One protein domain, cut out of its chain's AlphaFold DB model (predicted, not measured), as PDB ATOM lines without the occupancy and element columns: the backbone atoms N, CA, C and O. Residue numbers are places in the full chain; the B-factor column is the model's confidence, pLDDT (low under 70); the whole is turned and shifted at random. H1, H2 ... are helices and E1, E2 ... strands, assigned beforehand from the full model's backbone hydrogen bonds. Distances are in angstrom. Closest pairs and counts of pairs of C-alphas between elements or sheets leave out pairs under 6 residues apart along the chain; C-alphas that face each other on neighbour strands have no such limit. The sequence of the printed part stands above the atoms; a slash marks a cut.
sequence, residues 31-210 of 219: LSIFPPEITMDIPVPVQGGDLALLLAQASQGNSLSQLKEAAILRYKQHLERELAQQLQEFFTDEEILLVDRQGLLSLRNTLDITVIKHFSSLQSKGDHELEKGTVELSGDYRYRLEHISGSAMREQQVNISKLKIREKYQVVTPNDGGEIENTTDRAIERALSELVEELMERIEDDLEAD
ATOM      1  N   LEU A  31     -29.779 -21.434 110.665       94.31
ATOM      2  CA  LEU A  31     -29.598 -20.014 110.425       94.31
ATOM      3  C   LEU A  31     -29.079 -19.800 109.007       94.31
ATOM      4  O   LEU A  31     -28.104 -20.421 108.589       94.31
ATOM      5  N   SER A  32     -29.712 -18.895 108.266       95.19
ATOM      6  CA  SER A  32     -29.156 -18.387 107.010       95.19
ATOM      7  C   SER A  32     -28.612 -16.977 107.197       95.19
ATOM      8  O   SER A  32     -29.358 -16.076 107.588       95.19
ATOM      9  N   ILE A  33     -27.341 -16.765 106.873       95.50
ATOM     10  CA  ILE A  33     -26.697 -15.449 106.945       95.50
ATOM     11  C   ILE A  33     -26.753 -14.811 105.562       95.50
ATOM     12  O   ILE A  33     -26.263 -15.370 104.580       95.50
ATOM     13  N   PHE A  34     -27.373 -13.638 105.467       94.75
ATOM     14  CA  PHE A  34     -27.391 -12.875 104.226       94.75
ATOM     15  C   PHE A  34     -26.066 -12.123 104.038       94.75
ATOM     16  O   PHE A  34     -25.490 -11.658 105.026       94.75
ATOM     17  N   PRO A  35     -25.601 -11.940 102.785       94.81
ATOM     18  CA  PRO A  35     -24.487 -11.042 102.504       94.81
ATOM     19  C   PRO A  35     -24.753  -9.653 103.103       94.81
ATOM     20  O   PRO A  35     -25.882  -9.162 102.983       94.81
ATOM     21  N   PRO A  36     -23.758  -9.022 103.748       96.62
ATOM     22  CA  PRO A  36     -23.959  -7.734 104.388       96.62
ATOM     23  C   PRO A  36     -24.183  -6.628 103.350       96.62
ATOM     24  O   PRO A  36     -23.560  -6.589 102.290       96.62
ATOM     25  N   GLU A  37     -25.054  -5.683 103.679       98.12
ATOM     26  CA  GLU A  37     -25.252  -4.466 102.899       98.12
ATOM     27  C   GLU A  37     -24.267  -3.399 103.379       98.12
ATOM     28  O   GLU A  37     -24.450  -2.822 104.450       98.12
ATOM     29  N   ILE A  38     -23.210  -3.138 102.602       98.00
ATOM     30  CA  ILE A  38     -22.140  -2.213 103.005       98.00
ATOM     31  C   ILE A  38     -22.175  -0.928 102.181       98.00
ATOM     32  O   ILE A  38     -21.981  -0.934 100.960       98.00
ATOM     33  N   THR A  39     -22.326   0.200 102.868       97.75
ATOM     34  CA  THR A  39     -22.071   1.552 102.367       97.75
ATOM     35  C   THR A  39     -20.789   2.073 103.003       97.75
ATOM     36  O   THR A  39     -20.542   1.860 104.186       97.75
ATOM     37  N   MET A  40     -19.921   2.684 102.195       96.31
ATOM     38  CA  MET A  40     -18.623   3.148 102.669       96.31
ATOM     39  C   MET A  40     -18.228   4.446 101.970       96.31
ATOM     40  O   MET A  40     -18.228   4.497 100.737       96.31
ATOM     41  N   ASP A  41     -17.863   5.460 102.752       94.62
ATOM     42  CA  ASP A  41     -17.217   6.680 102.268       94.62
ATOM     43  C   ASP A  41     -15.772   6.763 102.761       94.62
ATOM     44  O   ASP A  41     -15.456   6.474 103.916       94.62
ATOM     45  N   ILE A  42     -14.885   7.145 101.845       89.38
ATOM     46  CA  ILE A  42     -13.439   7.181 102.062       89.38
ATOM     47  C   ILE A  42     -12.897   8.493 101.492       89.38
ATOM     48  O   ILE A  42     -13.225   8.842 100.347       89.38
ATOM     49  N   PRO A  43     -12.060   9.223 102.250       81.44
ATOM     50  CA  PRO A  43     -11.491  10.481 101.810       81.44
ATOM     51  C   PRO A  43     -10.540  10.245 100.644       81.44
ATOM     52  O   PRO A  43      -9.731   9.319 100.644       81.44
ATOM     53  N   VAL A  44     -10.612  11.131  99.655       68.94
ATOM     54  CA  VAL A  44      -9.707  11.143  98.506       68.94
ATOM     55  C   VAL A  44      -8.888  12.437  98.538       68.94
ATOM     56  O   VAL A  44      -9.482  13.496  98.749       68.94
ATOM     57  N   PRO A  45      -7.565  12.390  98.285       64.06
ATOM     58  CA  PRO A  45      -6.748  11.199  98.056       64.06
ATOM     59  C   PRO A  45      -6.385  10.491  99.369       64.06
ATOM     60  O   PRO A  45      -6.011  11.120 100.358       64.06
ATOM     61  N   VAL A  46      -6.442   9.158  99.362       57.09
ATOM     62  CA  VAL A  46      -5.975   8.334 100.491       57.09
ATOM     63  C   VAL A  46      -4.449   8.475 100.656       57.09
ATOM     64  O   VAL A  46      -3.903   8.358 101.753       57.09
ATOM     65  N   GLN A  47      -3.751   8.827  99.570       57.12
ATOM     66  CA  GLN A  47      -2.300   8.933  99.497       57.12
ATOM     67  C   GLN A  47      -1.831  10.402  99.443       57.12
ATOM     68  O   GLN A  47      -2.228  11.166  98.567       57.12
ATOM     69  N   GLY A  48      -0.996  10.808 100.408       49.12
ATOM     70  CA  GLY A  48      -0.596  12.209 100.631       49.12
ATOM     71  C   GLY A  48       0.318  12.830  99.563       49.12
ATOM     72  O   GLY A  48       0.344  14.048  99.433       49.12
ATOM     73  N   GLY A  49       1.011  12.025  98.749       52.72
ATOM     74  CA  GLY A  49       1.900  12.506  97.672       52.72
ATOM     75  C   GLY A  49       1.299  12.443  96.263       52.72
ATOM     76  O   GLY A  49       1.962  12.751  95.276       52.72
ATOM     77  N   ASP A  50       0.037  12.037  96.156       56.56
ATOM     78  CA  ASP A  50      -0.509  11.480  94.922       56.56
ATOM     79  C   ASP A  50      -1.222  12.520  94.059       56.56
ATOM     80  O   ASP A  50      -1.622  12.203  92.957       56.56
ATOM     81  N   LEU A  51      -1.374  13.784  94.474       59.91
ATOM     82  CA  LEU A  51      -2.078  14.764  93.632       59.91
ATOM     83  C   LEU A  51      -1.369  14.961  92.279       59.91
ATOM     84  O   LEU A  51      -2.024  15.035  91.245       59.91
ATOM     85  N   ALA A  52      -0.033  14.989  92.269       58.91
ATOM     86  CA  ALA A  52       0.754  15.098  91.042       58.91
ATOM     87  C   ALA A  52       0.671  13.825  90.180       58.91
ATOM     88  O   ALA A  52       0.566  13.917  88.957       58.91
ATOM     89  N   LEU A  53       0.655  12.646  90.810       58.56
ATOM     90  CA  LEU A  53       0.532  11.358  90.125       58.56
ATOM     91  C   LEU A  53      -0.896  11.134  89.595       58.56
ATOM     92  O   LEU A  53      -1.076  10.685  88.469       58.56
ATOM     93  N   LEU A  54      -1.910  11.537  90.361       62.47
ATOM     94  CA  LEU A  54      -3.329  11.549  90.011       62.47
ATOM     95  C   LEU A  54      -3.602  12.515  88.859       62.47
ATOM     96  O   LEU A  54      -4.353  12.177  87.950       62.47
ATOM     97  N   LEU A  55      -2.963  13.689  88.841       63.97
ATOM     98  CA  LEU A  55      -3.006  14.607  87.697       63.97
ATOM     99  C   LEU A  55      -2.311  14.003  86.464       63.97
ATOM    100  O   LEU A  55      -2.825  14.122  85.350       63.97
ATOM    101  N   ALA A  56      -1.184  13.308  86.649       62.88
ATOM    102  CA  ALA A  56      -0.487  12.613  85.569       62.88
ATOM    103  C   ALA A  56      -1.303  11.432  85.003       62.88
ATOM    104  O   ALA A  56      -1.359  11.258  83.787       62.88
ATOM    105  N   GLN A  57      -2.006  10.666  85.837       60.16
ATOM    106  CA  GLN A  57      -2.882   9.564  85.414       60.16
ATOM    107  C   GLN A  57      -4.223  10.048  84.846       60.16
ATOM    108  O   GLN A  57      -4.736   9.444  83.901       60.16
ATOM    109  N   ALA A  58      -4.753  11.177  85.326       61.78
ATOM    110  CA  ALA A  58      -5.917  11.828  84.727       61.78
ATOM    111  C   ALA A  58      -5.652  12.242  83.272       61.78
ATOM    112  O   ALA A  58      -6.555  12.178  82.438       61.78
ATOM    113  N   SER A  59      -4.400  12.580  82.933       58.97
ATOM    114  CA  SER A  59      -3.994  12.832  81.544       58.97
ATOM    115  C   SER A  59      -3.957  11.567  80.663       58.97
ATOM    116  O   SER A  59      -3.939  11.677  79.441       58.97
ATOM    117  N   GLN A  60      -4.010  10.372  81.270       61.84
ATOM    118  CA  GLN A  60      -4.030   9.060  80.606       61.84
ATOM    119  C   GLN A  60      -5.427   8.407  80.577       61.84
ATOM    120  O   GLN A  60      -5.561   7.279  80.111       61.84
ATOM    121  N   GLY A  61      -6.475   9.109  81.030       59.06
ATOM    122  CA  GLY A  61      -7.871   8.665  80.906       59.06
ATOM    123  C   GLY A  61      -8.468   7.955  82.128       59.06
ATOM    124  O   GLY A  61      -9.660   7.654  82.098       59.06
ATOM    125  N   ASN A  62      -7.704   7.747  83.207       64.00
ATOM    126  CA  ASN A  62      -8.241   7.245  84.477       64.00
ATOM    127  C   ASN A  62      -8.703   8.420  85.346       64.00
ATOM    128  O   ASN A  62      -7.904   9.287  85.704       64.00
ATOM    129  N   SER A  63      -9.991   8.476  85.686       72.31
ATOM    130  CA  SER A  63     -10.532   9.564  86.506       72.31
ATOM    131  C   SER A  63     -10.318   9.302  87.999       72.31
ATOM    132  O   SER A  63     -10.380   8.169  88.473       72.31
ATOM    133  N   LEU A  64     -10.148  10.371  88.783       74.50
ATOM    134  CA  LEU A  64     -10.066  10.309  90.249       74.50
ATOM    135  C   LEU A  64     -11.247   9.546  90.883       74.50
ATOM    136  O   LEU A  64     -11.090   8.877  91.902       74.50
ATOM    137  N   SER A  65     -12.426   9.619  90.257       79.31
ATOM    138  CA  SER A  65     -13.616   8.877  90.680       79.31
ATOM    139  C   SER A  65     -13.449   7.361  90.546       79.31
ATOM    140  O   SER A  65     -13.829   6.643  91.461       79.31
ATOM    141  N   GLN A  66     -12.818   6.870  89.473       82.31
ATOM    142  CA  GLN A  66     -12.571   5.436  89.278       82.31
ATOM    143  C   GLN A  66     -11.609   4.886  90.334       82.31
ATOM    144  O   GLN A  66     -11.815   3.789  90.846       82.31
ATOM    145  N   LEU A  67     -10.586   5.660  90.705       80.50
ATOM    146  CA  LEU A  67      -9.661   5.275  91.774       80.50
ATOM    147  C   LEU A  67     -10.357   5.245  93.140       80.50
ATOM    148  O   LEU A  67     -10.140   4.310  93.912       80.50
ATOM    149  N   LYS A  68     -11.243   6.215  93.419       83.81
ATOM    150  CA  LYS A  68     -12.095   6.196  94.621       83.81
ATOM    151  C   LYS A  68     -12.963   4.937  94.661       83.81
ATOM    152  O   LYS A  68     -12.991   4.247  95.674       83.81
ATOM    153  N   GLU A  69     -13.660   4.637  93.568       88.44
ATOM    154  CA  GLU A  69     -14.551   3.477  93.464       88.44
ATOM    155  C   GLU A  69     -13.793   2.153  93.621       88.44
ATOM    156  O   GLU A  69     -14.244   1.279  94.360       88.44
ATOM    157  N   ALA A  70     -12.617   2.021  93.000       88.31
ATOM    158  CA  ALA A  70     -11.770   0.839  93.136       88.31
ATOM    159  C   ALA A  70     -11.282   0.640  94.580       88.31
ATOM    160  O   ALA A  70     -11.308  -0.480  95.094       88.31
ATOM    161  N   ALA A  71     -10.880   1.723  95.253       88.19
ATOM    162  CA  ALA A  71     -10.495   1.673  96.659       88.19
ATOM    163  C   ALA A  71     -11.676   1.232  97.535       88.19
ATOM    164  O   ALA A  71     -11.542   0.265  98.281       88.19
ATOM    165  N   ILE A  72     -12.842   1.874  97.389       93.12
ATOM    166  CA  ILE A  72     -14.070   1.511  98.116       93.12
ATOM    167  C   ILE A  72     -14.404   0.033  97.913       93.12
ATOM    168  O   ILE A  72     -14.664  -0.667  98.887       93.12
ATOM    169  N   LEU A  73     -14.373  -0.457  96.672       94.44
ATOM    170  CA  LEU A  73     -14.680  -1.853  96.374       94.44
ATOM    171  C   LEU A  73     -13.736  -2.811  97.107       94.44
ATOM    172  O   LEU A  73     -14.202  -3.773  97.713       94.44
ATOM    173  N   ARG A  74     -12.427  -2.533  97.099       94.88
ATOM    174  CA  ARG A  74     -11.439  -3.358  97.806       94.88
ATOM    175  C   ARG A  74     -11.722  -3.419  99.308       94.88
ATOM    176  O   ARG A  74     -11.687  -4.501  99.885       94.88
ATOM    177  N   TYR A  75     -11.995  -2.281  99.941       96.19
ATOM    178  CA  TYR A  75     -12.247  -2.243 101.382       96.19
ATOM    179  C   TYR A  75     -13.580  -2.887 101.763       96.19
ATOM    180  O   TYR A  75     -13.643  -3.577 102.776       96.19
ATOM    181  N   LYS A  76     -14.619  -2.743 100.928       97.25
ATOM    182  CA  LYS A  76     -15.873  -3.492 101.094       97.25
ATOM    183  C   LYS A  76     -15.627  -4.995 101.044       97.25
ATOM    184  O   LYS A  76     -16.027  -5.688 101.963       97.25
ATOM    185  N   GLN A  77     -14.900  -5.483 100.039       97.50
ATOM    186  CA  GLN A  77     -14.570  -6.908  99.920       97.50
ATOM    187  C   GLN A  77     -13.739  -7.427 101.097       97.50
ATOM    188  O   GLN A  77     -13.908  -8.570 101.516       97.50
ATOM    189  N   HIS A  78     -12.818  -6.608 101.614       97.50
ATOM    190  CA  HIS A  78     -12.061  -6.945 102.812       97.50
ATOM    191  C   HIS A  78     -13.006  -7.125 104.006       97.50
ATOM    192  O   HIS A  78     -13.040  -8.204 104.585       97.50
ATOM    193  N   LEU A  79     -13.837  -6.124 104.294       98.00
ATOM    194  CA  LEU A  79     -14.796  -6.147 105.398       98.00
ATOM    195  C   LEU A  79     -15.841  -7.271 105.274       98.00
ATOM    196  O   LEU A  79     -16.139  -7.938 106.258       98.00
ATOM    197  N   GLU A  80     -16.370  -7.512 104.072       97.81
ATOM    198  CA  GLU A  80     -17.294  -8.617 103.783       97.81
ATOM    199  C   GLU A  80     -16.678  -9.968 104.143       97.81
ATOM    200  O   GLU A  80     -17.332 -10.791 104.780       97.81
ATOM    201  N   ARG A  81     -15.420 -10.196 103.742       97.88
ATOM    202  CA  ARG A  81     -14.719 -11.451 104.010       97.88
ATOM    203  C   ARG A  81     -14.461 -11.642 105.500       97.88
ATOM    204  O   ARG A  81     -14.736 -12.725 106.000       97.88
ATOM    205  N   GLU A  82     -13.942 -10.619 106.178       98.31
ATOM    206  CA  GLU A  82     -13.636 -10.686 107.613       98.31
ATOM    207  C   GLU A  82     -14.912 -10.968 108.421       98.31
ATOM    208  O   GLU A  82     -14.948 -11.917 109.201       98.31
ATOM    209  N   LEU A  83     -15.995 -10.223 108.167       98.19
ATOM    210  CA  LEU A  83     -17.266 -10.413 108.869       98.19
ATOM    211  C   LEU A  83     -17.890 -11.784 108.581       98.19
ATOM    212  O   LEU A  83     -18.372 -12.446 109.495       98.19
ATOM    213  N   ALA A  84     -17.892 -12.224 107.320       96.62
ATOM    214  CA  ALA A  84     -18.441 -13.528 106.958       96.62
ATOM    215  C   ALA A  84     -17.664 -14.676 107.613       96.62
ATOM    216  O   ALA A  84     -18.281 -15.629 108.084       96.62
ATOM    217  N   GLN A  85     -16.332 -14.577 107.657       97.06
ATOM    218  CA  GLN A  85     -15.485 -15.572 108.303       97.06
ATOM    219  C   GLN A  85     -15.786 -15.661 109.802       97.06
ATOM    220  O   GLN A  85     -16.029 -16.758 110.296       97.06
ATOM    221  N   GLN A  86     -15.822 -14.524 110.498       97.75
ATOM    222  CA  GLN A  86     -16.044 -14.492 111.944       97.75
ATOM    223  C   GLN A  86     -17.448 -14.968 112.333       97.75
ATOM    224  O   GLN A  86     -17.597 -15.785 113.234       97.75
ATOM    225  N   LEU A  87     -18.488 -14.542 111.606       96.56
ATOM    226  CA  LEU A  87     -19.845 -15.046 111.837       96.56
ATOM    227  C   LEU A  87     -19.932 -16.558 111.608       96.56
ATOM    228  O   LEU A  87     -20.610 -17.261 112.354       96.56
ATOM    229  N   GLN A  88     -19.271 -17.067 110.564       95.19
ATOM    230  CA  GLN A  88     -19.265 -18.497 110.279       95.19
ATOM    231  C   GLN A  88     -18.593 -19.293 111.400       95.19
ATOM    232  O   GLN A  88     -19.119 -20.338 111.781       95.19
ATOM    233  N   GLU A  89     -17.453 -18.818 111.897       95.44
ATOM    234  CA  GLU A  89     -16.726 -19.419 113.017       95.44
ATOM    235  C   GLU A  89     -17.599 -19.439 114.276       95.44
ATOM    236  O   GLU A  89     -17.922 -20.522 114.757       95.44
ATOM    237  N   PHE A  90     -18.123 -18.279 114.688       94.88
ATOM    238  CA  PHE A  90     -18.992 -18.141 115.860       94.88
ATOM    239  C   PHE A  90     -20.171 -19.124 115.852       94.88
ATOM    240  O   PHE A  90     -20.329 -19.933 116.763       94.88
ATOM    241  N   PHE A  91     -20.988 -19.124 114.796       93.69
ATOM    242  CA  PHE A  91     -22.159 -20.006 114.756       93.69
ATOM    243  C   PHE A  91     -21.795 -21.488 114.626       93.69
ATOM    244  O   PHE A  91     -22.590 -22.342 115.016       93.69
ATOM    245  N   THR A  92     -20.621 -21.810 114.077       91.62
ATOM    246  CA  THR A  92     -20.136 -23.196 114.047       91.62
ATOM    247  C   THR A  92     -19.760 -23.662 115.451       91.62
ATOM    248  O   THR A  92     -20.093 -24.792 115.814       91.62
ATOM    249  N   ASP A  93     -19.117 -22.796 116.233       92.12
ATOM    250  CA  ASP A  93     -18.720 -23.070 117.615       92.12
ATOM    251  C   ASP A  93     -19.936 -23.195 118.550       92.12
ATOM    252  O   ASP A  93     -19.959 -24.077 119.408       92.12
ATOM    253  N   GLU A  94     -20.994 -22.420 118.300       89.62
ATOM    254  CA  GLU A  94     -22.299 -22.519 118.979       89.62
ATOM    255  C   GLU A  94     -23.162 -23.715 118.504       89.62
ATOM    256  O   GLU A  94     -24.336 -23.835 118.852       89.62
ATOM    257  N   GLU A  95     -22.613 -24.608 117.673       89.31
ATOM    258  CA  GLU A  95     -23.311 -25.754 117.067       89.31
ATOM    259  C   GLU A  95     -24.592 -25.399 116.274       89.31
ATOM    260  O   GLU A  95     -25.464 -26.255 116.048       89.31
ATOM    261  N   ILE A  96     -24.711 -24.157 115.798       89.88
ATOM    262  CA  ILE A  96     -25.839 -23.688 114.991       89.88
ATOM    263  C   ILE A  96     -25.638 -24.118 113.537       89.88
ATOM    264  O   ILE A  96     -24.626 -23.834 112.894       89.88
ATOM    265  N   LEU A  97     -26.640 -24.790 112.965       91.19
ATOM    266  CA  LEU A  97     -26.546 -25.259 111.586       91.19
ATOM    267  C   LEU A  97     -26.706 -24.092 110.601       91.19
ATOM    268  O   LEU A  97     -27.815 -23.605 110.370       91.19
ATOM    269  N   LEU A  98     -25.608 -23.698 109.959       93.12
ATOM    270  CA  LEU A  98     -25.634 -22.714 108.882       93.12
ATOM    271  C   LEU A  98     -26.164 -23.330 107.581       93.12
ATOM    272  O   LEU A  98     -25.686 -24.368 107.121       93.12
ATOM    273  N   VAL A  99     -27.157 -22.676 106.974       93.38
ATOM    274  CA  VAL A  99     -27.764 -23.091 105.702       93.38
ATOM    275  C   VAL A  99     -27.760 -21.948 104.694       93.38
ATOM    276  O   VAL A  99     -28.035 -20.798 105.031       93.38
ATOM    277  N   ASP A 100     -27.519 -22.268 103.422       86.38
ATOM    278  CA  ASP A 100     -27.423 -21.252 102.367       86.38
ATOM    279  C   ASP A 100     -28.735 -20.480 102.153       86.38
ATOM    280  O   ASP A 100     -28.723 -19.313 101.753       86.38
ATOM    281  N   ARG A 101     -29.891 -21.139 102.340       83.06
ATOM    282  CA  ARG A 101     -31.228 -20.566 102.113       83.06
ATOM    283  C   ARG A 101     -32.273 -21.222 103.009       83.06
ATOM    284  O   ARG A 101     -32.198 -22.419 103.258       83.06
ATOM    285  N   GLN A 102     -33.302 -20.448 103.361       81.06
ATOM    286  CA  GLN A 102     -34.504 -20.925 104.064       81.06
ATOM    287  C   GLN A 102     -34.205 -21.549 105.436       81.06
ATOM    288  O   GLN A 102     -34.815 -22.549 105.810       81.06
ATOM    289  N   GLY A 103     -33.280 -20.941 106.184       85.38
ATOM    290  CA  GLY A 103     -33.186 -21.194 107.617       85.38
ATOM    291  C   GLY A 103     -34.477 -20.780 108.321       85.38
ATOM    292  O   GLY A 103     -35.213 -19.905 107.855       85.38
ATOM    293  N   LEU A 104     -34.753 -21.425 109.447       91.25
ATOM    294  CA  LEU A 104     -35.801 -21.053 110.386       91.25
ATOM    295  C   LEU A 104     -35.545 -19.643 110.916       91.25
ATOM    296  O   LEU A 104     -36.482 -18.869 111.103       91.25
ATOM    297  N   LEU A 105     -34.264 -19.309 111.087       93.38
ATOM    298  CA  LEU A 105     -33.775 -17.977 111.382       93.38
ATOM    299  C   LEU A 105     -32.956 -17.430 110.212       93.38
ATOM    300  O   LEU A 105     -32.320 -18.165 109.448       93.38
ATOM    301  N   SER A 106     -32.921 -16.107 110.104       95.12
ATOM    302  CA  SER A 106     -32.047 -15.403 109.179       95.12
ATOM    303  C   SER A 106     -31.410 -14.172 109.801       95.12
ATOM    304  O   SER A 106     -32.084 -13.409 110.487       95.12
ATOM    305  N   LEU A 107     -30.118 -13.978 109.533       96.19
ATOM    306  CA  LEU A 107     -29.350 -12.827 109.996       96.19
ATOM    307  C   LEU A 107     -29.069 -11.887 108.824       96.19
ATOM    308  O   LEU A 107     -28.503 -12.295 107.805       96.19
ATOM    309  N   ARG A 108     -29.462 -10.622 108.971       96.25
ATOM    310  CA  ARG A 108     -29.159  -9.537 108.031       96.25
ATOM    311  C   ARG A 108     -28.265  -8.518 108.701       96.25
ATOM    312  O   ARG A 108     -28.557  -8.107 109.818       96.25
ATOM    313  N   ASN A 109     -27.247  -8.076 107.976       97.62
ATOM    314  CA  ASN A 109     -26.246  -7.135 108.458       97.62
ATOM    315  C   ASN A 109     -26.193  -5.928 107.521       97.62
ATOM    316  O   ASN A 109     -26.108  -6.093 106.303       97.62
ATOM    317  N   THR A 110     -26.215  -4.724 108.078       98.44
ATOM    318  CA  THR A 110     -26.081  -3.468 107.334       98.44
ATOM    319  C   THR A 110     -24.997  -2.623 107.984       98.44
ATOM    320  O   THR A 110     -25.046  -2.372 109.189       98.44
ATOM    321  N   LEU A 111     -24.027  -2.176 107.189       98.56
ATOM    322  CA  LEU A 111     -22.911  -1.343 107.624       98.56
ATOM    323  C   LEU A 111     -22.914  -0.044 106.821       98.56
ATOM    324  O   LEU A 111     -22.849  -0.073 105.593       98.56
ATOM    325  N   ASP A 112     -22.956   1.089 107.511       98.38
ATOM    326  CA  ASP A 112     -22.670   2.405 106.942       98.38
ATOM    327  C   ASP A 112     -21.412   2.954 107.613       98.38
ATOM    328  O   ASP A 112     -21.409   3.212 108.817       98.38
ATOM    329  N   ILE A 113     -20.323   3.057 106.850       98.06
ATOM    330  CA  ILE A 113     -18.989   3.356 107.373       98.06
ATOM    331  C   ILE A 113     -18.437   4.604 106.706       98.06
ATOM    332  O   ILE A 113     -18.342   4.702 105.485       98.06
ATOM    333  N   THR A 114     -17.957   5.534 107.518       98.00
ATOM    334  CA  THR A 114     -17.127   6.646 107.059       98.00
ATOM    335  C   THR A 114     -15.728   6.503 107.634       98.00
ATOM    336  O   THR A 114     -15.542   6.491 108.854       98.00
ATOM    337  N   VAL A 115     -14.742   6.420 106.745       96.94
ATOM    338  CA  VAL A 115     -13.319   6.458 107.085       96.94
ATOM    339  C   VAL A 115     -12.901   7.920 107.205       96.94
ATOM    340  O   VAL A 115     -13.117   8.706 106.290       96.94
ATOM    341  N   ILE A 116     -12.278   8.315 108.308       95.81
ATOM    342  CA  ILE A 116     -11.820   9.688 108.537       95.81
ATOM    343  C   ILE A 116     -10.303   9.674 108.679       95.81
ATOM    344  O   ILE A 116      -9.749   8.976 109.521       95.81
ATOM    345  N   LYS A 117      -9.610  10.468 107.858       93.38
ATOM    346  CA  LYS A 117      -8.155  10.635 107.936       93.38
ATOM    347  C   LYS A 117      -7.829  11.912 108.710       93.38
ATOM    348  O   LYS A 117      -8.106  13.017 108.248       93.38
ATOM    349  N   HIS A 118      -7.202  11.764 109.867       94.44
ATOM    350  CA  HIS A 118      -6.701  12.859 110.688       94.44
ATOM    351  C   HIS A 118      -5.203  13.046 110.463       94.44
ATOM    352  O   HIS A 118      -4.401  12.175 110.794       94.44
ATOM    353  N   PHE A 119      -4.821  14.204 109.933       92.56
ATOM    354  CA  PHE A 119      -3.423  14.608 109.840       92.56
ATOM    355  C   PHE A 119      -2.911  15.084 111.204       92.56
ATOM    356  O   PHE A 119      -3.556  15.904 111.859       92.56
ATOM    357  N   SER A 120      -1.726  14.618 111.598       92.94
ATOM    358  CA  SER A 120      -1.084  15.016 112.856       92.94
ATOM    359  C   SER A 120       0.145  15.895 112.637       92.94
ATOM    360  O   SER A 120       0.329  16.880 113.350       92.94
ATOM    361  N   SER A 121       1.026  15.537 111.700       93.38
ATOM    362  CA  SER A 121       2.273  16.277 111.480       93.38
ATOM    363  C   SER A 121       2.891  16.004 110.115       93.38
ATOM    364  O   SER A 121       2.800  14.882 109.617       93.38
ATOM    365  N   LEU A 122       3.628  16.991 109.601       92.38
ATOM    366  CA  LEU A 122       4.525  16.874 108.455       92.38
ATOM    367  C   LEU A 122       5.925  17.306 108.897       92.38
ATOM    368  O   LEU A 122       6.084  18.366 109.506       92.38
ATOM    369  N   GLN A 123       6.931  16.471 108.647       92.75
ATOM    370  CA  GLN A 123       8.317  16.734 109.031       92.75
ATOM    371  C   GLN A 123       9.245  16.526 107.839       92.75
ATOM    372  O   GLN A 123       9.341  15.412 107.336       92.75
ATOM    373  N   SER A 124       9.991  17.555 107.447       92.12
ATOM    374  CA  SER A 124      11.103  17.396 106.506       92.12
ATOM    375  C   SER A 124      12.317  16.833 107.252       92.12
ATOM    376  O   SER A 124      12.759  17.396 108.258       92.12
ATOM    377  N   LYS A 125      12.858  15.709 106.784       89.62
ATOM    378  CA  LYS A 125      14.015  15.021 107.365       89.62
ATOM    379  C   LYS A 125      15.018  14.682 106.273       89.62
ATOM    380  O   LYS A 125      14.882  13.681 105.589       89.62
ATOM    381  N   GLY A 126      16.060  15.501 106.155       91.88
ATOM    382  CA  GLY A 126      17.131  15.264 105.190       91.88
ATOM    383  C   GLY A 126      16.608  15.257 103.755       91.88
ATOM    384  O   GLY A 126      16.300  16.310 103.203       91.88
ATOM    385  N   ASP A 127      16.525  14.068 103.173       92.44
ATOM    386  CA  ASP A 127      16.139  13.791 101.792       92.44
ATOM    387  C   ASP A 127      14.666  13.397 101.610       92.44
ATOM    388  O   ASP A 127      14.277  13.087 100.491       92.44
ATOM    389  N   HIS A 128      13.836  13.436 102.656       91.75
ATOM    390  CA  HIS A 128      12.416  13.099 102.552       91.75
ATOM    391  C   HIS A 128      11.513  13.978 103.425       91.75
ATOM    392  O   HIS A 128      11.946  14.619 104.387       91.75
ATOM    393  N   GLU A 129      10.223  13.955 103.113       92.06
ATOM    394  CA  GLU A 129       9.128  14.440 103.947       92.06
ATOM    395  C   GLU A 129       8.390  13.261 104.588       92.06
ATOM    396  O   GLU A 129       8.163  12.226 103.967       92.06
ATOM    397  N   LEU A 130       8.028  13.409 105.861       93.94
ATOM    398  CA  LEU A 130       7.321  12.402 106.644       93.94
ATOM    399  C   LEU A 130       5.981  12.959 107.126       93.94
ATOM    400  O   LEU A 130       5.939  13.768 108.058       93.94
ATOM    401  N   GLU A 131       4.892  12.493 106.519       92.56
ATOM    402  CA  GLU A 131       3.519  12.707 106.981       92.56
ATOM    403  C   GLU A 131       3.153  11.636 108.013       92.56
ATOM    404  O   GLU A 131       3.448  10.452 107.837       92.56
ATOM    405  N   LYS A 132       2.471  12.038 109.088       95.25
ATOM    406  CA  LYS A 132       1.895  11.128 110.083       95.25
ATOM    407  C   LYS A 132       0.489  11.550 110.455       95.25
ATOM    408  O   LYS A 132       0.199  12.746 110.550       95.25
ATOM    409  N   GLY A 133      -0.329  10.566 110.792       95.38
ATOM    410  CA  GLY A 133      -1.672  10.802 111.289       95.38
ATOM    411  C   GLY A 133      -2.355   9.534 111.777       95.38
ATOM    412  O   GLY A 133      -1.704   8.521 112.046       95.38
ATOM    413  N   THR A 134      -3.674   9.611 111.898       97.19
ATOM    414  CA  THR A 134      -4.535   8.482 112.251       97.19
ATOM    415  C   THR A 134      -5.706   8.364 111.289       97.19
ATOM    416  O   THR A 134      -6.222   9.364 110.799       97.19
ATOM    417  N   VAL A 135      -6.133   7.140 111.031       96.81
ATOM    418  CA  VAL A 135      -7.411   6.785 110.427       96.81
ATOM    419  C   VAL A 135      -8.379   6.470 111.564       96.81
ATOM    420  O   VAL A 135      -7.990   5.815 112.523       96.81
ATOM    421  N   GLU A 136      -9.612   6.948 111.473       97.94
ATOM    422  CA  GLU A 136     -10.705   6.668 112.407       97.94
ATOM    423  C   GLU A 136     -11.922   6.162 111.630       97.94
ATOM    424  O   GLU A 136     -12.166   6.613 110.508       97.94
ATOM    425  N   LEU A 137     -12.681   5.238 112.217       98.44
ATOM    426  CA  LEU A 137     -13.952   4.777 111.658       98.44
ATOM    427  C   LEU A 137     -15.137   5.395 112.399       98.44
ATOM    428  O   LEU A 137     -15.125   5.564 113.617       98.44
ATOM    429  N   SER A 138     -16.187   5.708 111.648       98.38
ATOM    430  CA  SER A 138     -17.454   6.232 112.159       98.38
ATOM    431  C   SER A 138     -18.627   5.700 111.335       98.38
ATOM    432  O   SER A 138     -18.416   5.083 110.291       98.38
ATOM    433  N   GLY A 139     -19.853   5.941 111.804       98.31
ATOM    434  CA  GLY A 139     -21.086   5.471 111.173       98.31
ATOM    435  C   GLY A 139     -21.888   4.527 112.067       98.31
ATOM    436  O   GLY A 139     -21.820   4.625 113.300       98.31
ATOM    437  N   ASP A 140     -22.642   3.625 111.449       98.50
ATOM    438  CA  ASP A 140     -23.594   2.748 112.120       98.50
ATOM    439  C   ASP A 140     -23.529   1.322 111.562       98.50
ATOM    440  O   ASP A 140     -23.472   1.093 110.354       98.50
ATOM    441  N   TYR A 141     -23.597   0.356 112.470       98.44
ATOM    442  CA  TYR A 141     -23.858  -1.042 112.168       98.44
ATOM    443  C   TYR A 141     -25.236  -1.419 112.691       98.44
ATOM    444  O   TYR A 141     -25.625  -1.022 113.791       98.44
ATOM    445  N   ARG A 142     -25.972  -2.209 111.918       98.19
ATOM    446  CA  ARG A 142     -27.232  -2.807 112.337       98.19
ATOM    447  C   ARG A 142     -27.250  -4.273 111.954       98.19
ATOM    448  O   ARG A 142     -26.935  -4.601 110.810       98.19
ATOM    449  N   TYR A 143     -27.723  -5.112 112.866       97.06
ATOM    450  CA  TYR A 143     -28.137  -6.462 112.517       97.06
ATOM    451  C   TYR A 143     -29.600  -6.695 112.867       97.06
ATOM    452  O   TYR A 143     -30.155  -6.079 113.783       97.06
ATOM    453  N   ARG A 144     -30.229  -7.592 112.113       96.06
ATOM    454  CA  ARG A 144     -31.581  -8.071 112.377       96.06
ATOM    455  C   ARG A 144     -31.633  -9.583 112.242       96.06
ATOM    456  O   ARG A 144     -31.257 -10.124 111.203       96.06
ATOM    457  N   LEU A 145     -32.149 -10.225 113.284       95.44
ATOM    458  CA  LEU A 145     -32.520 -11.629 113.294       95.44
ATOM    459  C   LEU A 145     -34.016 -11.741 112.981       95.44
ATOM    460  O   LEU A 145     -34.855 -11.193 113.701       95.44
ATOM    461  N   GLU A 146     -34.360 -12.440 111.907       94.69
ATOM    462  CA  GLU A 146     -35.738 -12.644 111.452       94.69
ATOM    463  C   GLU A 146     -36.072 -14.135 111.459       94.69
ATOM    464  O   GLU A 146     -35.266 -14.958 111.027       94.69
ATOM    465  N   HIS A 147     -37.278 -14.481 111.897       92.56
ATOM    466  CA  HIS A 147     -37.817 -15.824 111.709       92.56
ATOM    467  C   HIS A 147     -38.300 -16.020 110.263       92.56
ATOM    468  O   HIS A 147     -38.627 -15.049 109.576       92.56
ATOM    469  N   ILE A 148     -38.423 -17.267 109.803       89.25
ATOM    470  CA  ILE A 148     -38.865 -17.609 108.439       89.25
ATOM    471  C   ILE A 148     -40.258 -17.055 108.081       89.25
ATOM    472  O   ILE A 148     -40.565 -16.839 106.910       89.25
ATOM    473  N   SER A 149     -41.097 -16.767 109.081       87.38
ATOM    474  CA  SER A 149     -42.387 -16.078 108.916       87.38
ATOM    475  C   SER A 149     -42.255 -14.596 108.527       87.38
ATOM    476  O   SER A 149     -43.254 -13.968 108.177       87.38
ATOM    477  N   GLY A 150     -41.048 -14.027 108.596       84.62
ATOM    478  CA  GLY A 150     -40.751 -12.615 108.350       84.62
ATOM    479  C   GLY A 150     -40.896 -11.714 109.581       84.62
ATOM    480  O   GLY A 150     -40.746 -10.500 109.466       84.62
ATOM    481  N   SER A 151     -41.194 -12.269 110.759       87.50
ATOM    482  CA  SER A 151     -41.197 -11.501 112.006       87.50
ATOM    483  C   SER A 151     -39.771 -11.281 112.510       87.50
ATOM    484  O   SER A 151     -39.014 -12.240 112.671       87.50
ATOM    485  N   ALA A 152     -39.428 -10.025 112.799       89.06
ATOM    486  CA  ALA A 152     -38.179  -9.682 113.467       89.06
ATOM    487  C   ALA A 152     -38.197 -10.231 114.902       89.06
ATOM    488  O   ALA A 152     -39.103  -9.917 115.673       89.06
ATOM    489  N   MET A 153     -37.207 -11.058 115.228       90.88
ATOM    490  CA  MET A 153     -36.996 -11.622 116.564       90.88
ATOM    491  C   MET A 153     -36.119 -10.695 117.401       90.88
ATOM    492  O   MET A 153     -36.414 -10.435 118.565       90.88
ATOM    493  N   ARG A 154     -35.069 -10.145 116.780       93.06
ATOM    494  CA  ARG A 154     -34.147  -9.196 117.405       93.06
ATOM    495  C   ARG A 154     -33.614  -8.212 116.370       93.06
ATOM    496  O   ARG A 154     -33.401  -8.565 115.212       93.06
ATOM    497  N   GLU A 155     -33.394  -6.976 116.793       95.50
ATOM    498  CA  GLU A 155     -32.728  -5.944 116.002       95.50
ATOM    499  C   GLU A 155     -31.856  -5.108 116.929       95.50
ATOM    500  O   GLU A 155     -32.305  -4.706 118.003       95.50
ATOM    501  N   GLN A 156     -30.628  -4.841 116.499       96.38
ATOM    502  CA  GLN A 156     -29.657  -4.082 117.272       96.38
ATOM    503  C   GLN A 156     -28.948  -3.074 116.383       96.38
ATOM    504  O   GLN A 156     -28.705  -3.329 115.201       96.38
ATOM    505  N   GLN A 157     -28.591  -1.932 116.966       97.69
ATOM    506  CA  GLN A 157     -27.805  -0.904 116.299       97.69
ATOM    507  C   GLN A 157     -26.597  -0.503 117.146       97.69
ATOM    508  O   GLN A 157     -26.721  -0.150 118.319       97.69
ATOM    509  N   VAL A 158     -25.430  -0.485 116.511       97.94
ATOM    510  CA  VAL A 158     -24.148  -0.102 117.093       97.94
ATOM    511  C   VAL A 158     -23.659   1.163 116.404       97.94
ATOM    512  O   VAL A 158     -23.491   1.203 115.190       97.94
ATOM    513  N   ASN A 159     -23.384   2.202 117.190       98.25
ATOM    514  CA  ASN A 159     -22.729   3.398 116.675       98.25
ATOM    515  C   ASN A 159     -21.211   3.170 116.642       98.25
ATOM    516  O   ASN A 159     -20.576   3.101 117.698       98.25
ATOM    517  N   ILE A 160     -20.634   3.115 115.444       98.38
ATOM    518  CA  ILE A 160     -19.216   2.801 115.216       98.38
ATOM    519  C   ILE A 160     -18.301   3.866 115.834       98.38
ATOM    520  O   ILE A 160     -17.224   3.563 116.330       98.38
ATOM    521  N   SER A 161     -18.746   5.117 115.934       97.44
ATOM    522  CA  SER A 161     -17.923   6.176 116.547       97.44
ATOM    523  C   SER A 161     -17.711   5.952 118.051       97.44
ATOM    524  O   SER A 161     -16.744   6.443 118.633       97.44
ATOM    525  N   LYS A 162     -18.608   5.207 118.713       98.00
ATOM    526  CA  LYS A 162     -18.457   4.860 120.135       98.00
ATOM    527  C   LYS A 162     -17.404   3.778 120.372       98.00
ATOM    528  O   LYS A 162     -16.936   3.674 121.504       98.00
ATOM    529  N   LEU A 163     -17.019   3.048 119.323       97.69
ATOM    530  CA  LEU A 163     -15.969   2.037 119.362       97.69
ATOM    531  C   LEU A 163     -14.561   2.609 119.404       97.69
ATOM    532  O   LEU A 163     -13.660   1.963 119.914       97.69
ATOM    533  N   LYS A 164     -14.375   3.856 118.952       97.50
ATOM    534  CA  LYS A 164     -13.075   4.547 118.981       97.50
ATOM    535  C   LYS A 164     -11.960   3.802 118.230       97.50
ATOM    536  O   LYS A 164     -10.789   3.984 118.563       97.50
ATOM    537  N   ILE A 165     -12.325   3.049 117.197       98.19
ATOM    538  CA  ILE A 165     -11.402   2.328 116.317       98.19
ATOM    539  C   ILE A 165     -10.518   3.329 115.580       98.19
ATOM    540  O   ILE A 165     -11.013   4.208 114.857       98.19
ATOM    541  N   ARG A 166      -9.205   3.227 115.801       97.94
ATOM    542  CA  ARG A 166      -8.223   4.197 115.311       97.94
ATOM    543  C   ARG A 166      -6.894   3.547 114.985       97.94
ATOM    544  O   ARG A 166      -6.224   3.017 115.863       97.94
ATOM    545  N   GLU A 167      -6.420   3.787 113.771       98.19
ATOM    546  CA  GLU A 167      -5.161   3.234 113.283       98.19
ATOM    547  C   GLU A 167      -4.172   4.304 112.849       98.19
ATOM    548  O   GLU A 167      -4.532   5.323 112.266       98.19
ATOM    549  N   LYS A 168      -2.885   4.101 113.129       97.56
ATOM    550  CA  LYS A 168      -1.850   5.077 112.752       97.56
ATOM    551  C   LYS A 168      -1.411   4.860 111.313       97.56
ATOM    552  O   LYS A 168      -1.151   3.732 110.907       97.56
ATOM    553  N   TYR A 169      -1.205   5.954 110.588       95.25
ATOM    554  CA  TYR A 169      -0.587   5.920 109.269       95.25
ATOM    555  C   TYR A 169       0.646   6.829 109.201       95.25
ATOM    556  O   TYR A 169       0.813   7.785 109.967       95.25
ATOM    557  N   GLN A 170       1.501   6.517 108.236       94.38
ATOM    558  CA  GLN A 170       2.639   7.318 107.809       94.38
ATOM    559  C   GLN A 170       2.792   7.293 106.285       94.38
ATOM    560  O   GLN A 170       2.506   6.267 105.650       94.38
ATOM    561  N   VAL A 171       3.271   8.409 105.735       92.19
ATOM    562  CA  VAL A 171       3.690   8.548 104.334       92.19
ATOM    563  C   VAL A 171       5.099   9.130 104.306       92.19
ATOM    564  O   VAL A 171       5.345  10.159 104.935       92.19
ATOM    565  N   VAL A 172       6.014   8.468 103.604       91.75
ATOM    566  CA  VAL A 172       7.379   8.943 103.356       91.75
ATOM    567  C   VAL A 172       7.469   9.363 101.897       91.75
ATOM    568  O   VAL A 172       7.255   8.545 101.005       91.75
ATOM    569  N   THR A 173       7.781  10.631 101.657       90.56
ATOM    570  CA  THR A 173       7.905  11.207 100.316       90.56
ATOM    571  C   THR A 173       9.344  11.662 100.093       90.56
ATOM    572  O   THR A 173       9.758  12.651 100.695       90.56
ATOM    573  N   PRO A 174      10.130  10.964  99.259       90.31
ATOM    574  CA  PRO A 174      11.478  11.398  98.913       90.31
ATOM    575  C   PRO A 174      11.482  12.737  98.162       90.31
ATOM    576  O   PRO A 174      10.666  12.976  97.272       90.31
ATOM    577  N   ASN A 175      12.441  13.602  98.481       88.31
ATOM    578  CA  ASN A 175      12.613  14.916  97.853       88.31
ATOM    579  C   ASN A 175      13.166  14.814  96.422       88.31
ATOM    580  O   ASN A 175      13.064  15.765  95.647       88.31
ATOM    581  N   ASP A 176      13.780  13.682  96.076       87.06
ATOM    582  CA  ASP A 176      14.355  13.391  94.760       87.06
ATOM    583  C   ASP A 176      13.337  12.802  93.767       87.06
ATOM    584  O   ASP A 176      13.688  12.513  92.622       87.06
ATOM    585  N   GLY A 177      12.074  12.650  94.184       79.44
ATOM    586  CA  GLY A 177      11.022  12.032  93.378       79.44
ATOM    587  C   GLY A 177      11.096  10.504  93.327       79.44
ATOM    588  O   GLY A 177      10.523   9.909  92.413       79.44
ATOM    589  N   GLY A 178      11.806   9.874  94.270       85.19
ATOM    590  CA  GLY A 178      11.808   8.428  94.477       85.19
ATOM    591  C   GLY A 178      10.446   7.841  94.883       85.19
ATOM    592  O   GLY A 178       9.424   8.525  94.941       85.19
ATOM    593  N   GLU A 179      10.432   6.535  95.160       85.81
ATOM    594  CA  GLU A 179       9.217   5.797  95.526       85.81
ATOM    595  C   GLU A 179       8.624   6.282  96.860       85.81
ATOM    596  O   GLU A 179       9.336   6.491  97.841       85.81
ATOM    597  N   ILE A 180       7.300   6.453  96.895       87.69
ATOM    598  CA  ILE A 180       6.571   6.890  98.087       87.69
ATOM    599  C   ILE A 180       6.198   5.663  98.921       87.69
ATOM    600  O   ILE A 180       5.414   4.821  98.481       87.69
ATOM    601  N   GLU A 181       6.674   5.595 100.164       90.06
ATOM    602  CA  GLU A 181       6.221   4.576 101.112       90.06
ATOM    603  C   GLU A 181       4.960   5.060 101.828       90.06
ATOM    604  O   GLU A 181       4.983   6.053 102.556       90.06
ATOM    605  N   ASN A 182       3.842   4.351 101.663       90.44
ATOM    606  CA  ASN A 182       2.564   4.742 102.250       90.44
ATOM    607  C   ASN A 182       1.902   3.577 102.991       90.44
ATOM    608  O   ASN A 182       1.690   2.498 102.445       90.44
ATOM    609  N   THR A 183       1.546   3.810 104.252       94.62
ATOM    610  CA  THR A 183       0.901   2.811 105.121       94.62
ATOM    611  C   THR A 183      -0.591   3.059 105.345       94.62
ATOM    612  O   THR A 183      -1.220   2.295 106.072       94.62
ATOM    613  N   THR A 184      -1.173   4.088 104.722       93.25
ATOM    614  CA  THR A 184      -2.581   4.483 104.919       93.25
ATOM    615  C   THR A 184      -3.537   3.352 104.564       93.25
ATOM    616  O   THR A 184      -4.445   3.060 105.333       93.25
ATOM    617  N   ASP A 185      -3.288   2.647 103.461       92.88
ATOM    618  CA  ASP A 185      -4.142   1.536 103.040       92.88
ATOM    619  C   ASP A 185      -4.176   0.408 104.071       92.88
ATOM    620  O   ASP A 185      -5.246  -0.091 104.408       92.88
ATOM    621  N   ARG A 186      -3.006   0.061 104.617       95.19
ATOM    622  CA  ARG A 186      -2.875  -0.950 105.668       95.19
ATOM    623  C   ARG A 186      -3.528  -0.493 106.973       95.19
ATOM    624  O   ARG A 186      -4.070  -1.322 107.691       95.19
ATOM    625  N   ALA A 187      -3.455   0.799 107.292       96.56
ATOM    626  CA  ALA A 187      -4.123   1.365 108.461       96.56
ATOM    627  C   ALA A 187      -5.653   1.274 108.331       96.56
ATOM    628  O   ALA A 187      -6.318   0.918 109.295       96.56
ATOM    629  N   ILE A 188      -6.205   1.529 107.138       96.88
ATOM    630  CA  ILE A 188      -7.643   1.360 106.873       96.88
ATOM    631  C   ILE A 188      -8.046  -0.113 106.996       96.88
ATOM    632  O   ILE A 188      -9.019  -0.403 107.677       96.88
ATOM    633  N   GLU A 189      -7.304  -1.041 106.382       97.69
ATOM    634  CA  GLU A 189      -7.598  -2.483 106.480       97.69
ATOM    635  C   GLU A 189      -7.588  -2.961 107.937       97.69
ATOM    636  O   GLU A 189      -8.540  -3.591 108.373       97.69
ATOM    637  N   ARG A 190      -6.576  -2.577 108.724       98.50
ATOM    638  CA  ARG A 190      -6.521  -2.921 110.155       98.50
ATOM    639  C   ARG A 190      -7.692  -2.364 110.949       98.50
ATOM    640  O   ARG A 190      -8.274  -3.097 111.735       98.50
ATOM    641  N   ALA A 191      -8.066  -1.110 110.703       98.44
ATOM    642  CA  ALA A 191      -9.216  -0.508 111.360       98.44
ATOM    643  C   ALA A 191     -10.516  -1.256 111.009       98.44
ATOM    644  O   ALA A 191     -11.396  -1.395 111.849       98.44
ATOM    645  N   LEU A 192     -10.657  -1.751 109.776       98.56
ATOM    646  CA  LEU A 192     -11.818  -2.548 109.374       98.56
ATOM    647  C   LEU A 192     -11.817  -3.945 110.013       98.56
ATOM    648  O   LEU A 192     -12.888  -4.405 110.393       98.56
ATOM    649  N   SER A 193     -10.660  -4.596 110.168       98.69
ATOM    650  CA  SER A 193     -10.558  -5.846 110.939       98.69
ATOM    651  C   SER A 193     -10.911  -5.627 112.415       98.69
ATOM    652  O   SER A 193     -11.749  -6.352 112.941       98.69
ATOM    653  N   GLU A 194     -10.371  -4.581 113.056       98.69
ATOM    654  CA  GLU A 194     -10.702  -4.217 114.447       98.69
ATOM    655  C   GLU A 194     -12.202  -3.914 114.604       98.69
ATOM    656  O   GLU A 194     -12.824  -4.311 115.584       98.69
ATOM    657  N   LEU A 195     -12.825  -3.274 113.604       98.69
ATOM    658  CA  LEU A 195     -14.278  -3.105 113.580       98.69
ATOM    659  C   LEU A 195     -15.005  -4.446 113.633       98.69
ATOM    660  O   LEU A 195     -15.968  -4.561 114.380       98.69
ATOM    661  N   VAL A 196     -14.593  -5.432 112.837       98.62
ATOM    662  CA  VAL A 196     -15.254  -6.740 112.839       98.62
ATOM    663  C   VAL A 196     -15.123  -7.405 114.203       98.62
ATOM    664  O   VAL A 196     -16.142  -7.845 114.720       98.62
ATOM    665  N   GLU A 197     -13.932  -7.414 114.802       98.44
ATOM    666  CA  GLU A 197     -13.706  -7.967 116.148       98.44
ATOM    667  C   GLU A 197     -14.675  -7.344 117.173       98.44
ATOM    668  O   GLU A 197     -15.457  -8.042 117.812       98.44
ATOM    669  N   GLU A 198     -14.747  -6.013 117.222       98.38
ATOM    670  CA  GLU A 198     -15.627  -5.261 118.130       98.38
ATOM    671  C   GLU A 198     -17.135  -5.414 117.837       98.38
ATOM    672  O   GLU A 198     -17.994  -5.166 118.696       98.38
ATOM    673  N   LEU A 199     -17.504  -5.728 116.593       97.75
ATOM    674  CA  LEU A 199     -18.883  -6.059 116.244       97.75
ATOM    675  C   LEU A 199     -19.227  -7.483 116.676       97.75
ATOM    676  O   LEU A 199     -20.341  -7.692 117.152       97.75
ATOM    677  N   MET A 200     -18.294  -8.422 116.537       97.38
ATOM    678  CA  MET A 200     -18.474  -9.816 116.928       97.38
ATOM    679  C   MET A 200     -18.634  -9.966 118.432       97.38
ATOM    680  O   MET A 200     -19.610 -10.583 118.834       97.38
ATOM    681  N   GLU A 201     -17.821  -9.286 119.246       95.81
ATOM    682  CA  GLU A 201     -17.995  -9.289 120.709       95.81
ATOM    683  C   GLU A 201     -19.434  -8.918 121.116       95.81
ATOM    684  O   GLU A 201     -20.037  -9.542 121.984       95.81
ATOM    685  N   ARG A 202     -20.046  -7.939 120.436       94.31
ATOM    686  CA  ARG A 202     -21.445  -7.567 120.705       94.31
ATOM    687  C   ARG A 202     -22.464  -8.572 120.197       94.31
ATOM    688  O   ARG A 202     -23.549  -8.658 120.759       94.31
ATOM    689  N   ILE A 203     -22.180  -9.223 119.075       93.94
ATOM    690  CA  ILE A 203     -23.067 -10.242 118.519       93.94
ATOM    691  C   ILE A 203     -23.051 -11.469 119.427       93.94
ATOM    692  O   ILE A 203     -24.119 -12.006 119.692       93.94
ATOM    693  N   GLU A 204     -21.882 -11.860 119.924       93.12
ATOM    694  CA  GLU A 204     -21.698 -12.946 120.887       93.12
ATOM    695  C   GLU A 204     -22.480 -12.678 122.175       93.12
ATOM    696  O   GLU A 204     -23.275 -13.520 122.586       93.12
ATOM    697  N   ASP A 205     -22.361 -11.469 122.739       90.31
ATOM    698  CA  ASP A 205     -23.130 -11.052 123.921       90.31
ATOM    699  C   ASP A 205     -24.658 -11.063 123.690       90.31
ATOM    700  O   ASP A 205     -25.438 -11.223 124.632       90.31
ATOM    701  N   ASP A 206     -25.107 -10.828 122.452       88.06
ATOM    702  CA  ASP A 206     -26.524 -10.656 122.123       88.06
ATOM    703  C   ASP A 206     -27.200 -11.912 121.534       88.06
ATOM    704  O   ASP A 206     -28.433 -11.940 121.494       88.06
ATOM    705  N   LEU A 207     -26.450 -12.882 120.995       90.00
ATOM    706  CA  LEU A 207     -26.951 -14.026 120.212       90.00
ATOM    707  C   LEU A 207     -26.378 -15.374 120.688       90.00
ATOM    708  O   LEU A 207     -25.927 -16.178 119.872       90.00
ATOM    709  N   GLU A 208     -26.445 -15.651 121.987       86.50
ATOM    710  CA  GLU A 208     -26.086 -16.961 122.553       86.50
ATOM    711  C   GLU A 208     -26.961 -18.107 121.986       86.50
ATOM    712  O   GLU A 208     -28.139 -17.901 121.653       86.50
ATOM    713  N   ALA A 209     -26.432 -19.340 121.917       81.50
ATOM    714  CA  ALA A 209     -27.164 -20.506 121.401       81.50
ATOM    715  C   ALA A 209     -28.536 -20.720 122.062       81.50
ATOM    716  O   ALA A 209     -29.535 -20.935 121.366       81.50
ATOM    717  N   ASP A 210     -28.613 -20.605 123.389       83.06
ATOM    718  CA  ASP A 210     -29.853 -20.794 124.149       83.06
ATOM    719  C   ASP A 210     -30.930 -19.770 123.741       83.06
ATOM    720  O   ASP A 210     -32.123 -20.093 123.656       83.06
TER     721      ASP A 210
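Overview. This is residues 31 to 210 of the 219 residues of the protein "Putative house-cleaning noncanonical NTP pyrophosphatase (MazG superfamily)" of Microbulbifer rhizosphaerae (UniProt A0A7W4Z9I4). A long, twisted sheet is built on the hairpin of E3 and E4, which makes the longest axis, and two long helices, H2 and H4, pack side by side over one face of it. Short strands lie along the hairpin, E1 and E2 beside E3, E5 and E6 beside E4, while residues 56 to 61, of which 56 to 58 belong to H1, stick out. The printed part has 180 residues with four named helices and six named strands, following each other along the chain as E1, E2, H1, H2, E3, E4, E5, H3, E6 and H4; the class is mixed, helices and strands, and the sheet is branched, with the neighbour pairs E1 and E3 parallel, E2 and E3 parallel, E3 and E4 antiparallel, E4 and E5 antiparallel, and E4 and E6 antiparallel. The whole is loose and elongated, with a radius of gyration of the C-alphas of 20.0 A and spans of 64 by 33 by 23 A.

Along the chain. E3, residues 105 to 125, spans 58.2 A and bends by 53 degrees at residue 122; E4, residues 128 to 147, spans 58.7 A. E1 is residues 31 to 33, from C-alpha 31 at (-29.598, -20.014, 110.425), E2 37 to 41, E5 152 to 159 and E6 166 to 174, 26.6 A. H2, residues 64 to 93, spans 44.0 A. H4, residues 184 to 206, spans 33.1 A and ends at C-alpha 206, (-26.524, -10.656, 122.123). H1 is residues 51 to 58 and H3 160 to 163.

Arrangement. E3, E4 and E5 form a meander, each strand the antiparallel neighbour of the one before, with N 114 and O 138 at 2.8 A and N 143 and O 156 at 3.1 A. E6 is antiparallel to E4, with N 131 and O 171 at 2.9 A. On the other side of E3 from E4, E1 and E2 are parallel to E3, with N 32 and O 105 at 3.0 A and N 39 and O 111 at 2.8 A. E2, H1, H2 and E3 make a strand-helix-strand unit, two parallel neighbour strands with helices between, its crossover left-handed. H2 is on the sheet over E2 and E3, at a height of 8.6 A. H4 is on the sheet too; its C-alpha 188 is 6.5 A from that of Val 135 in E4. H2 and H4 touch, the C-alphas of Leu 83 and Val 196 closest at 5.8 A, at a shallow tilt of 33 degrees, only just short of steep, the same way. H3 stands at the sheet's level. H1 is not on the sheet. Every O i to N i+4 pair is within hydrogen-bond range in H1 and H2, 18 of 19 in H4; H3 is too short for one.

Size, cuts and confidence. The C-alphas of Gly 126 and Ser 149 are farthest apart, 67.4 A. The printed part has no cut; the link from H2 to E3 is long. Residues 44 to 62 have pLDDT under 70.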